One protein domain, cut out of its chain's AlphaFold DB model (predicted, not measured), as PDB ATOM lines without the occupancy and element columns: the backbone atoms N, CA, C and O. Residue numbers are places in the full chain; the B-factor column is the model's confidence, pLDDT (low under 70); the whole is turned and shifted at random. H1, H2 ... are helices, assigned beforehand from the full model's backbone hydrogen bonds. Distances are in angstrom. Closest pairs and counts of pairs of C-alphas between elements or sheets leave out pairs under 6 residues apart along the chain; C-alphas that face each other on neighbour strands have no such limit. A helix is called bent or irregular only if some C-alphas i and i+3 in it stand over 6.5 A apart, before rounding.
ATOM      1  N   SER A  33     147.993 148.011 199.007       44.03
ATOM      2  CA  SER A  33     147.515 147.530 197.711       44.03
ATOM      3  C   SER A  33     147.200 146.029 197.724       44.03
ATOM      4  O   SER A  33     146.237 145.616 197.083       44.03
ATOM      5  N   GLN A  34     147.938 145.227 198.496       49.06
ATOM      6  CA  GLN A  34     147.722 143.781 198.642       49.06
ATOM      7  C   GLN A  34     146.542 143.466 199.570       49.06
ATOM      8  O   GLN A  34     145.779 142.532 199.326       49.06
ATOM      9  N   LEU A  35     146.306 144.315 200.576       56.41
ATOM     10  CA  LEU A  35     145.165 144.180 201.481       56.41
ATOM     11  C   LEU A  35     143.832 144.566 200.826       56.41
ATOM     12  O   LEU A  35     142.782 144.212 201.358       56.41
ATOM     13  N   SER A  36     143.852 145.240 199.666       60.84
ATOM     14  CA  SER A  36     142.639 145.567 198.900       60.84
ATOM     15  C   SER A  36     141.795 144.323 198.593       60.84
ATOM     16  O   SER A  36     140.571 144.354 198.704       60.84
ATOM     17  N   GLN A  37     142.458 143.198 198.317       65.38
ATOM     18  CA  GLN A  37     141.826 141.901 198.067       65.38
ATOM     19  C   GLN A  37     141.252 141.272 199.345       65.38
ATOM     20  O   GLN A  37     140.351 140.441 199.287       65.38
ATOM     21  N   CYS A  38     141.755 141.677 200.511       69.31
ATOM     22  CA  CYS A  38     141.274 141.226 201.808       69.31
ATOM     23  C   CYS A  38     140.153 142.107 202.369       69.31
ATOM     24  O   CYS A  38     139.543 141.695 203.354       69.31
ATOM     25  N   ILE A  39     139.848 143.271 201.763       70.56
ATOM     26  CA  ILE A  39     138.867 144.248 202.278       70.56
ATOM     27  C   ILE A  39     137.542 143.575 202.613       70.56
ATOM     28  O   ILE A  39     137.039 143.766 203.716       70.56
ATOM     29  N   SER A  40     136.986 142.753 201.722       69.12
ATOM     30  CA  SER A  40     135.710 142.070 201.976       69.12
ATOM     31  C   SER A  40     135.789 141.132 203.184       69.12
ATOM     32  O   SER A  40     134.875 141.100 204.000       69.12
ATOM     33  N   ALA A  41     136.911 140.433 203.370       73.31
ATOM     34  CA  ALA A  41     137.102 139.526 204.499       73.31
ATOM     35  C   ALA A  41     137.256 140.268 205.835       73.31
ATOM     36  O   ALA A  41     136.688 139.843 206.834       73.31
ATOM     37  N   VAL A  42     137.958 141.404 205.855       71.94
ATOM     38  CA  VAL A  42     138.148 142.219 207.070       71.94
ATOM     39  C   VAL A  42     136.941 143.111 207.385       71.94
ATOM     40  O   VAL A  42     136.645 143.361 208.547       71.94
ATOM     41  N   THR A  43     136.189 143.566 206.380       72.75
ATOM     42  CA  THR A  43     135.000 144.418 206.587       72.75
ATOM     43  C   THR A  43     133.728 143.609 206.814       72.75
ATOM     44  O   THR A  43     132.947 143.957 207.695       72.75
ATOM     45  N   GLN A  44     133.522 142.526 206.059       72.94
ATOM     46  CA  GLN A  44     132.286 141.736 206.078       72.94
ATOM     47  C   GLN A  44     132.455 140.358 206.735       72.94
ATOM     48  O   GLN A  44     131.479 139.624 206.865       72.94
ATOM     49  N   GLY A  45     133.672 139.962 207.129       68.88
ATOM     50  CA  GLY A  45     133.927 138.633 207.702       68.88
ATOM     51  C   GLY A  45     133.766 137.485 206.695       68.88
ATOM     52  O   GLY A  45     133.756 136.308 207.082       68.88
ATOM     53  N   THR A  46     133.624 137.803 205.404       77.94
ATOM     54  CA  THR A  46     133.462 136.825 204.323       77.94
ATOM     55  C   THR A  46     134.737 136.020 204.113       77.94
ATOM     56  O   THR A  46     135.812 136.390 204.591       77.94
ATOM     57  N   ASN A  47     134.636 134.909 203.383       76.31
ATOM     58  CA  ASN A  47     135.823 134.118 203.094       76.31
ATOM     59  C   ASN A  47     136.809 134.940 202.238       76.31
ATOM     60  O   ASN A  47     136.391 135.508 201.225       76.31
ATOM     61  N   PRO A  48     138.085 135.052 202.647       74.56
ATOM     62  CA  PRO A  48     139.092 135.763 201.880       74.56
ATOM     63  C   PRO A  48     139.325 135.071 200.531       74.56
ATOM     64  O   PRO A  48     139.343 133.839 200.466       74.56
ATOM     65  N   PRO A  49     139.499 135.839 199.441       74.75
ATOM     66  CA  PRO A  49     139.847 135.259 198.155       74.75
ATOM     67  C   PRO A  49     141.244 134.618 198.218       74.75
ATOM     68  O   PRO A  49     142.088 135.056 199.003       74.75
ATOM     69  N   PRO A  50     141.540 133.629 197.359       75.50
ATOM     70  CA  PRO A  50     142.830 132.936 197.358       75.50
ATOM     71  C   PRO A  50     144.019 133.887 197.171       75.50
ATOM     72  O   PRO A  50     145.075 133.667 197.757       75.50
ATOM     73  N   LEU A  51     143.828 134.988 196.433       75.94
ATOM     74  CA  LEU A  51     144.819 136.059 196.320       75.94
ATOM     75  C   LEU A  51     145.121 136.687 197.685       75.94
ATOM     76  O   LEU A  51     146.277 136.727 198.077       75.94
ATOM     77  N   CYS A  52     144.099 137.069 198.459       75.69
ATOM     78  CA  CYS A  52     144.285 137.573 199.823       75.69
ATOM     79  C   CYS A  52     145.053 136.572 200.698       75.69
ATOM     80  O   CYS A  52     145.947 136.962 201.437       75.69
ATOM     81  N   CYS A  53     144.758 135.277 200.589       77.00
ATOM     82  CA  CYS A  53     145.452 134.261 201.377       77.00
ATOM     83  C   CYS A  53     146.922 134.087 201.002       77.00
ATOM     84  O   CYS A  53     147.746 133.883 201.891       77.00
ATOM     85  N   ASN A  54     147.260 134.211 199.719       76.88
ATOM     86  CA  ASN A  54     148.644 134.172 199.257       76.88
ATOM     87  C   ASN A  54     149.430 135.402 199.746       76.88
ATOM     88  O   ASN A  54     150.558 135.286 200.224       76.88
ATOM     89  N   GLU A  55     148.784 136.570 199.740       73.19
ATOM     90  CA  GLU A  55     149.355 137.797 200.296       73.19
ATOM     91  C   GLU A  55     149.533 137.702 201.815       73.19
ATOM     92  O   GLU A  55     150.591 138.043 202.323       73.19
ATOM     93  N   VAL A  56     148.550 137.180 202.557       72.88
ATOM     94  CA  VAL A  56     148.658 136.986 204.015       72.88
ATOM     95  C   VAL A  56     149.709 135.923 204.363       72.88
ATOM     96  O   VAL A  56     150.387 136.057 205.376       72.88
ATOM     97  N   ALA A  57     149.894 134.896 203.526       72.44
ATOM     98  CA  ALA A  57     150.968 133.908 203.684       72.44
ATOM     99  C   ALA A  57     152.364 134.508 203.446       72.44
ATOM    100  O   ALA A  57     153.343 134.125 204.106       72.44
ATOM    101  N   SER A  58     152.436 135.452 202.507       72.00
ATOM    102  CA  SER A  58     153.645 136.193 202.142       72.00
ATOM    103  C   SER A  58     153.933 137.357 203.095       72.00
ATOM    104  O   SER A  58     155.083 137.770 203.228       72.00
ATOM    105  N   ALA A  59     152.911 137.872 203.779       67.69
ATOM    106  CA  ALA A  59     153.017 138.984 204.708       67.69
ATOM    107  C   ALA A  59     153.582 138.551 206.063       67.69
ATOM    108  O   ALA A  59     153.299 137.473 206.592       67.69
ATOM    109  N   ASP A  60     154.352 139.452 206.662       71.25
ATOM    110  CA  ASP A  60     154.895 139.255 207.997       71.25
ATOM    111  C   ASP A  60     153.875 139.649 209.079       71.25
ATOM    112  O   ASP A  60     153.115 140.615 208.923       71.25
ATOM    113  N   PHE A  61     153.881 138.939 210.213       70.88
ATOM    114  CA  PHE A  61     152.940 139.180 211.316       70.88
ATOM    115  C   PHE A  61     152.995 140.628 211.805       70.88
ATOM    116  O   PHE A  61     151.960 141.247 212.054       70.88
ATOM    117  N   GLY A  62     154.206 141.182 211.922       71.06
ATOM    118  CA  GLY A  62     154.400 142.554 212.388       71.06
ATOM    119  C   GLY A  62     153.720 143.576 211.479       71.06
ATOM    120  O   GLY A  62     153.172 144.562 211.961       71.06
ATOM    121  N   CYS A  63     153.672 143.309 210.175       72.88
ATOM    122  CA  CYS A  63     153.010 144.187 209.223       72.88
ATOM    123  C   CYS A  63     151.505 144.036 209.199       72.88
ATOM    124  O   CYS A  63     150.800 145.045 209.232       72.88
ATOM    125  N   PHE A  64     151.023 142.792 209.180       74.19
ATOM    126  CA  PHE A  64     149.603 142.514 209.335       74.19
ATOM    127  C   PHE A  64     149.075 143.214 210.587       74.19
ATOM    128  O   PHE A  64     148.055 143.901 210.552       74.19
ATOM    129  N   CYS A  65     149.839 143.129 211.676       75.00
ATOM    130  CA  CYS A  65     149.402 143.716 212.912       75.00
ATOM    131  C   CYS A  65     149.511 145.232 212.966       75.00
ATOM    132  O   CYS A  65     148.602 145.900 213.452       75.00
ATOM    133  N   ASN A  66     150.588 145.795 212.427       75.12
ATOM    134  CA  ASN A  66     150.720 147.238 212.329       75.12
ATOM    135  C   ASN A  66     149.608 147.841 211.460       75.12
ATOM    136  O   ASN A  66     149.118 148.913 211.780       75.12
ATOM    137  N   LEU A  67     149.152 147.143 210.417       71.06
ATOM    138  CA  LEU A  67     147.992 147.554 209.626       71.06
ATOM    139  C   LEU A  67     146.724 147.598 210.475       71.06
ATOM    140  O   LEU A  67     146.099 148.649 210.585       71.06
ATOM    141  N   VAL A  68     146.384 146.481 211.116       71.19
ATOM    142  CA  VAL A  68     145.174 146.354 211.938       71.19
ATOM    143  C   VAL A  68     145.200 147.295 213.149       71.19
ATOM    144  O   VAL A  68     144.158 147.807 213.541       71.19
ATOM    145  N   SER A  69     146.379 147.556 213.718       69.25
ATOM    146  CA  SER A  69     146.557 148.420 214.887       69.25
ATOM    147  C   SER A  69     146.694 149.906 214.550       69.25
ATOM    148  O   SER A  69     146.397 150.729 215.414       69.25
ATOM    149  N   ARG A  70     147.191 150.278 213.359       66.69
ATOM    150  CA  ARG A  70     147.333 151.692 212.960       66.69
ATOM    151  C   ARG A  70     146.051 152.283 212.416       66.69
ATOM    152  O   ARG A  70     145.834 153.483 212.574       66.69
ATOM    153  N   GLY A  71     145.225 151.488 211.743       62.84
ATOM    154  CA  GLY A  71     143.913 151.978 211.366       62.84
ATOM    155  C   GLY A  71     143.048 152.078 212.611       62.84
ATOM    156  O   GLY A  71     142.931 151.119 213.369       62.84
ATOM    157  N   ASN A  72     142.434 153.240 212.822       66.69
ATOM    158  CA  ASN A  72     141.365 153.411 213.803       66.69
ATOM    159  C   ASN A  72     140.110 152.670 213.307       66.69
ATOM    160  O   ASN A  72     139.118 153.278 212.904       66.69
ATOM    161  N   TYR A  73     140.217 151.349 213.208       74.12
ATOM    162  CA  TYR A  73     139.197 150.482 212.660       74.12
ATOM    163  C   TYR A  73     138.183 150.115 213.743       74.12
ATOM    164  O   TYR A  73     138.541 149.987 214.917       74.12
ATOM    165  N   PRO A  74     136.911 149.904 213.370       75.50
ATOM    166  CA  PRO A  74     135.923 149.409 214.314       75.50
ATOM    167  C   PRO A  74     136.341 148.029 214.851       75.50
ATOM    168  O   PRO A  74     136.959 147.249 214.121       75.50
ATOM    169  N   PRO A  75     135.958 147.667 216.086       75.38
ATOM    170  CA  PRO A  75     136.341 146.392 216.696       75.38
ATOM    171  C   PRO A  75     135.917 145.185 215.847       75.38
ATOM    172  O   PRO A  75     136.657 144.212 215.758       75.38
ATOM    173  N   ALA A  76     134.787 145.281 215.135       77.12
ATOM    174  CA  ALA A  76     134.342 144.258 214.188       77.12
ATOM    175  C   ALA A  76     135.352 144.007 213.054       77.12
ATOM    176  O   ALA A  76     135.567 142.864 212.663       77.12
ATOM    177  N   TYR A  77     136.008 145.058 212.551       78.38
ATOM    178  CA  TYR A  77     137.045 144.925 211.529       78.38
ATOM    179  C   TYR A  77     138.279 144.223 212.090       78.38
ATOM    180  O   TYR A  77     138.825 143.333 211.447       78.38
ATOM    181  N   VAL A  78     138.698 144.590 213.304       76.19
ATOM    182  CA  VAL A  78     139.845 143.969 213.980       76.19
ATOM    183  C   VAL A  78     139.573 142.484 214.234       76.19
ATOM    184  O   VAL A  78     140.410 141.653 213.889       76.19
ATOM    185  N   SER A  79     138.386 142.135 214.747       81.69
ATOM    186  CA  SER A  79     137.973 140.740 214.945       81.69
ATOM    187  C   SER A  79     137.924 139.960 213.630       81.69
ATOM    188  O   SER A  79     138.434 138.850 213.554       81.69
ATOM    189  N   ASN A  80     137.372 140.533 212.560       80.62
ATOM    190  CA  ASN A  80     137.361 139.876 211.253       80.62
ATOM    191  C   ASN A  80     138.772 139.713 210.681       80.62
ATOM    192  O   ASN A  80     139.084 138.668 210.113       80.62
ATOM    193  N   ALA A  81     139.637 140.714 210.858       76.88
ATOM    194  CA  ALA A  81     141.017 140.675 210.404       76.88
ATOM    195  C   ALA A  81     141.792 139.537 211.068       76.88
ATOM    196  O   ALA A  81     142.378 138.726 210.355       76.88
ATOM    197  N   VAL A  82     141.736 139.391 212.395       78.69
ATOM    198  CA  VAL A  82     142.420 138.276 213.080       78.69
ATOM    199  C   VAL A  82     141.884 136.895 212.684       78.69
ATOM    200  O   VAL A  82     142.592 135.905 212.836       78.69
ATOM    201  N   LEU A  83     140.678 136.820 212.111       81.38
ATOM    202  CA  LEU A  83     140.099 135.591 211.564       81.38
ATOM    203  C   LEU A  83     140.488 135.323 210.101       81.38
ATOM    204  O   LEU A  83     140.312 134.198 209.632       81.38
ATOM    205  N   VAL A  84     141.022 136.303 209.361       79.31
ATOM    206  CA  VAL A  84     141.459 136.113 207.963       79.31
ATOM    207  C   VAL A  84     142.509 135.005 207.833       79.31
ATOM    208  O   VAL A  84     142.296 134.115 207.011       79.31
ATOM    209  N   PRO A  85     143.588 134.970 208.642       75.88
ATOM    210  CA  PRO A  85     144.565 133.884 208.599       75.88
ATOM    211  C   PRO A  85     143.920 132.519 208.824       75.88
ATOM    212  O   PRO A  85     144.209 131.576 208.097       75.88
ATOM    213  N   GLN A  86     142.999 132.427 209.787       79.38
ATOM    214  CA  GLN A  86     142.275 131.195 210.095       79.38
ATOM    215  C   GLN A  86     141.400 130.736 208.925       79.38
ATOM    216  O   GLN A  86     141.385 129.552 208.600       79.38
ATOM    217  N   LYS A  87     140.700 131.665 208.264       81.19
ATOM    218  CA  LYS A  87     139.871 131.378 207.083       81.19
ATOM    219  C   LYS A  87     140.709 131.008 205.857       81.19
ATOM    220  O   LYS A  87     140.260 130.211 205.039       81.19
ATOM    221  N   CYS A  88     141.910 131.570 205.737       76.88
ATOM    222  CA  CYS A  88     142.870 131.223 204.694       76.88
ATOM    223  C   CYS A  88     143.521 129.854 204.906       76.88
ATOM    224  O   CYS A  88     143.819 129.161 203.937       76.88
ATOM    225  N   GLY A  89     143.733 129.459 206.163       76.50
ATOM    226  CA  GLY A  89     144.410 128.214 206.502       76.50
ATOM    227  C   GLY A  89     145.882 128.188 206.064       76.50
ATOM    228  O   GLY A  89     146.490 129.210 205.740       76.50
ATOM    229  N   GLY A  90     146.474 126.993 206.097       77.88
ATOM    230  CA  GLY A  90     147.814 126.734 205.563       77.88
ATOM    231  C   GLY A  90     148.950 127.508 206.249       77.88
ATOM    232  O   GLY A  90     148.994 127.641 207.477       77.88
ATOM    233  N   GLU A  91     149.901 127.986 205.446       69.56
ATOM    234  CA  GLU A  91     151.111 128.684 205.907       69.56
ATOM    235  C   GLU A  91     150.808 130.062 206.512       69.56
ATOM    236  O   GLU A  91     151.408 130.430 207.524       69.56
ATOM    237  N   ALA A  92     149.826 130.786 205.959       66.56
ATOM    238  CA  ALA A  92     149.318 132.046 206.508       66.56
ATOM    239  C   ALA A  92     148.831 131.869 207.948       66.56
ATOM    240  O   ALA A  92     149.245 132.588 208.858       66.56
ATOM    241  N   TYR A  93     147.983 130.864 208.166       73.56
ATOM    242  CA  TYR A  93     147.501 130.529 209.498       73.56
ATOM    243  C   TYR A  93     148.639 130.093 210.419       73.56
ATOM    244  O   TYR A  93     148.750 130.591 211.531       73.56
ATOM    245  N   SER A  94     149.529 129.218 209.953       76.38
ATOM    246  CA  SER A  94     150.598 128.657 210.789       76.38
ATOM    247  C   SER A  94     151.591 129.708 211.295       76.38
ATOM    248  O   SER A  94     152.123 129.568 212.395       76.38
ATOM    249  N   LYS A  95     151.821 130.782 210.529       72.44
ATOM    250  CA  LYS A  95     152.688 131.902 210.932       72.44
ATOM    251  C   LYS A  95     152.036 132.850 211.942       72.44
ATOM    252  O   LYS A  95     152.734 133.466 212.751       72.44
ATOM    253  N   LEU A  96     150.717 133.014 211.848       72.88
ATOM    254  CA  LEU A  96     149.964 134.057 212.549       72.88
ATOM    255  C   LEU A  96     149.210 133.513 213.774       72.88
ATOM    256  O   LEU A  96     148.998 134.256 214.732       72.88
ATOM    257  N   LYS A  97     148.864 132.222 213.772       79.31
ATOM    258  CA  LYS A  97     148.215 131.506 214.873       79.31
ATOM    259  C   LYS A  97     148.968 131.702 216.186       79.31
ATOM    260  O   LYS A  97     150.195 131.611 216.240       79.31
ATOM    261  N   GLY A  98     148.220 131.918 217.265       78.50
ATOM    262  CA  GLY A  98     148.774 132.032 218.611       78.50
ATOM    263  C   GLY A  98     149.411 133.386 218.916       78.50
ATOM    264  O   GLY A  98     149.945 133.580 220.009       78.50
ATOM    265  N   LYS A  99     149.368 134.336 217.978       80.12
ATOM    266  CA  LYS A  99     149.864 135.695 218.189       80.12
ATOM    267  C   LYS A  99     148.714 136.640 218.517       80.12
ATOM    268  O   LYS A  99     147.580 136.447 218.091       80.12
ATOM    269  N   THR A 100     149.014 137.682 219.286       78.56
ATOM    270  CA  THR A 100     148.034 138.712 219.653       78.56
ATOM    271  C   THR A 100     148.303 139.970 218.856       78.56
ATOM    272  O   THR A 100     149.420 140.485 218.877       78.56
ATOM    273  N   CYS A 101     147.281 140.476 218.178       74.06
ATOM    274  CA  CYS A 101     147.358 141.696 217.407       74.06
ATOM    275  C   CYS A 101     146.238 142.678 217.754       74.06
ATOM    276  O   CYS A 101     145.082 142.280 217.815       74.06
ATOM    277  N   ALA A 102     146.573 143.963 217.938       69.88
ATOM    278  CA  ALA A 102     145.603 145.019 218.252       69.88
ATOM    279  C   ALA A 102     144.685 144.647 219.443       69.88
ATOM    280  O   ALA A 102     143.499 144.966 219.464       69.88
ATOM    281  N   GLY A 103     145.235 143.915 220.422       73.12
ATOM    282  CA  GLY A 103     144.497 143.409 221.586       73.12
ATOM    283  C   GLY A 103     143.581 142.205 221.315       73.12
ATOM    284  O   GLY A 103     142.862 141.785 222.215       73.12
ATOM    285  N   GLN A 104     143.596 141.642 220.105       75.38
ATOM    286  CA  GLN A 104     142.817 140.472 219.696       75.38
ATOM    287  C   GLN A 104     143.738 139.271 219.447       75.38
ATOM    288  O   GLN A 104     144.789 139.384 218.814       75.38
ATOM    289  N   TYR A 105     143.349 138.110 219.962       78.44
ATOM    290  CA  TYR A 105     144.086 136.862 219.786       78.44
ATOM    291  C   TYR A 105     143.758 136.231 218.429       78.44
ATOM    292  O   TYR A 105     142.587 136.148 218.060       78.44
ATOM    293  N   ILE A 106     144.785 135.778 217.706       78.94
ATOM    294  CA  ILE A 106     144.623 134.971 216.496       78.94
ATOM    295  C   ILE A 106     144.498 133.502 216.937       78.94
ATOM    296  O   ILE A 106     145.489 132.957 217.442       78.94
ATOM    297  N   PRO A 107     143.307 132.884 216.797       66.00
ATOM    298  CA  PRO A 107     143.057 131.499 217.211       66.00
ATOM    299  C   PRO A 107     143.939 130.471 216.499       66.00
ATOM    300  O   PRO A 107     144.471 130.800 215.418       66.00
TER     301      PRO A 107
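This is residues 33 to 107 of the 107 residues of the protein "AAI domain-containing protein" of Physcomitrium patens (UniProt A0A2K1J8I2). Four helices, H1, H2, H4 and H5, pack mostly crosswise in a compact, rounded body, and a fifth, H3, lies close to H4 without clearly touching it. H4 lies nearest the middle, H1 crosses it on one side, H2 and H5 gather at its last residues, and H3 runs alongside it across a small gap. On the side away from H1, residues 97 to 107 form a tail with a small turn, residues 100 to 101 pairing antiparallel with 104 to 105. The printed part has 75 residues, is all helix with no named strand, has a radius of gyration of the C-alphas of 10.6 A, and spans 26 by 23 by 19 A.

H1, residues 33 to 44, touches H2, residues 50 to 58, with residues 34 to 38 alone, at a steep tilt of 64 degrees; the closest C-alphas, of Cys 38 and Cys 52, are 5.1 A apart. With residues 41 to 44 alone H1 touches H4, residues 75 to 88, at 69 degrees, a steep tilt only just short of about perpendicular; the closest C-alphas, of Val 42 and Ala 81, are 4.7 A apart. H3, residues 61 to 70, is close to H4 but not clearly touching, at a shallow tilt of 21 degrees, opposite ways; the closest C-alphas, of Val 68 and Val 78, are 6.2 A apart. H4 and H5, residues 90 to 96, form a helical hairpin at 41 degrees, H4 touching with residues 85 to 86 alone; the closest C-alphas, of Pro 85 and Tyr 93, are 4.5 A apart. H2 touches H5 too, the closest C-alphas, of Ala 57 and Ala 92, being 3.8 A apart. H1 is apart from H3 and H5. Every O i to N i+4 pair is within hydrogen-bond range in H2, H3 and H5; in H1 it is 4 of 8 and in H4 8 of 10.

H1 begins at C-alpha 33 (147.515, 147.530, 197.711) and is 18.3 A long; it is irregular, C-alphas 37 and 40 being 7.3 A apart. H2 is 12.3 A and H3 13.8 A. H4, 20.4 A, is only just irregular, with C-alphas 82 and 85 6.6 A apart. H5, 10.3 A, ends at C-alpha 96 (149.964, 134.057, 212.549).

The C-alphas farthest apart, of Asn 72 and Gly 90, are 28.7 A apart. The printed part has no cut, and the links between the helices are tight. Mean pLDDT of the printed part is 73.0; among the 17 residues under 70 are 33 to 38 and 69 to 72.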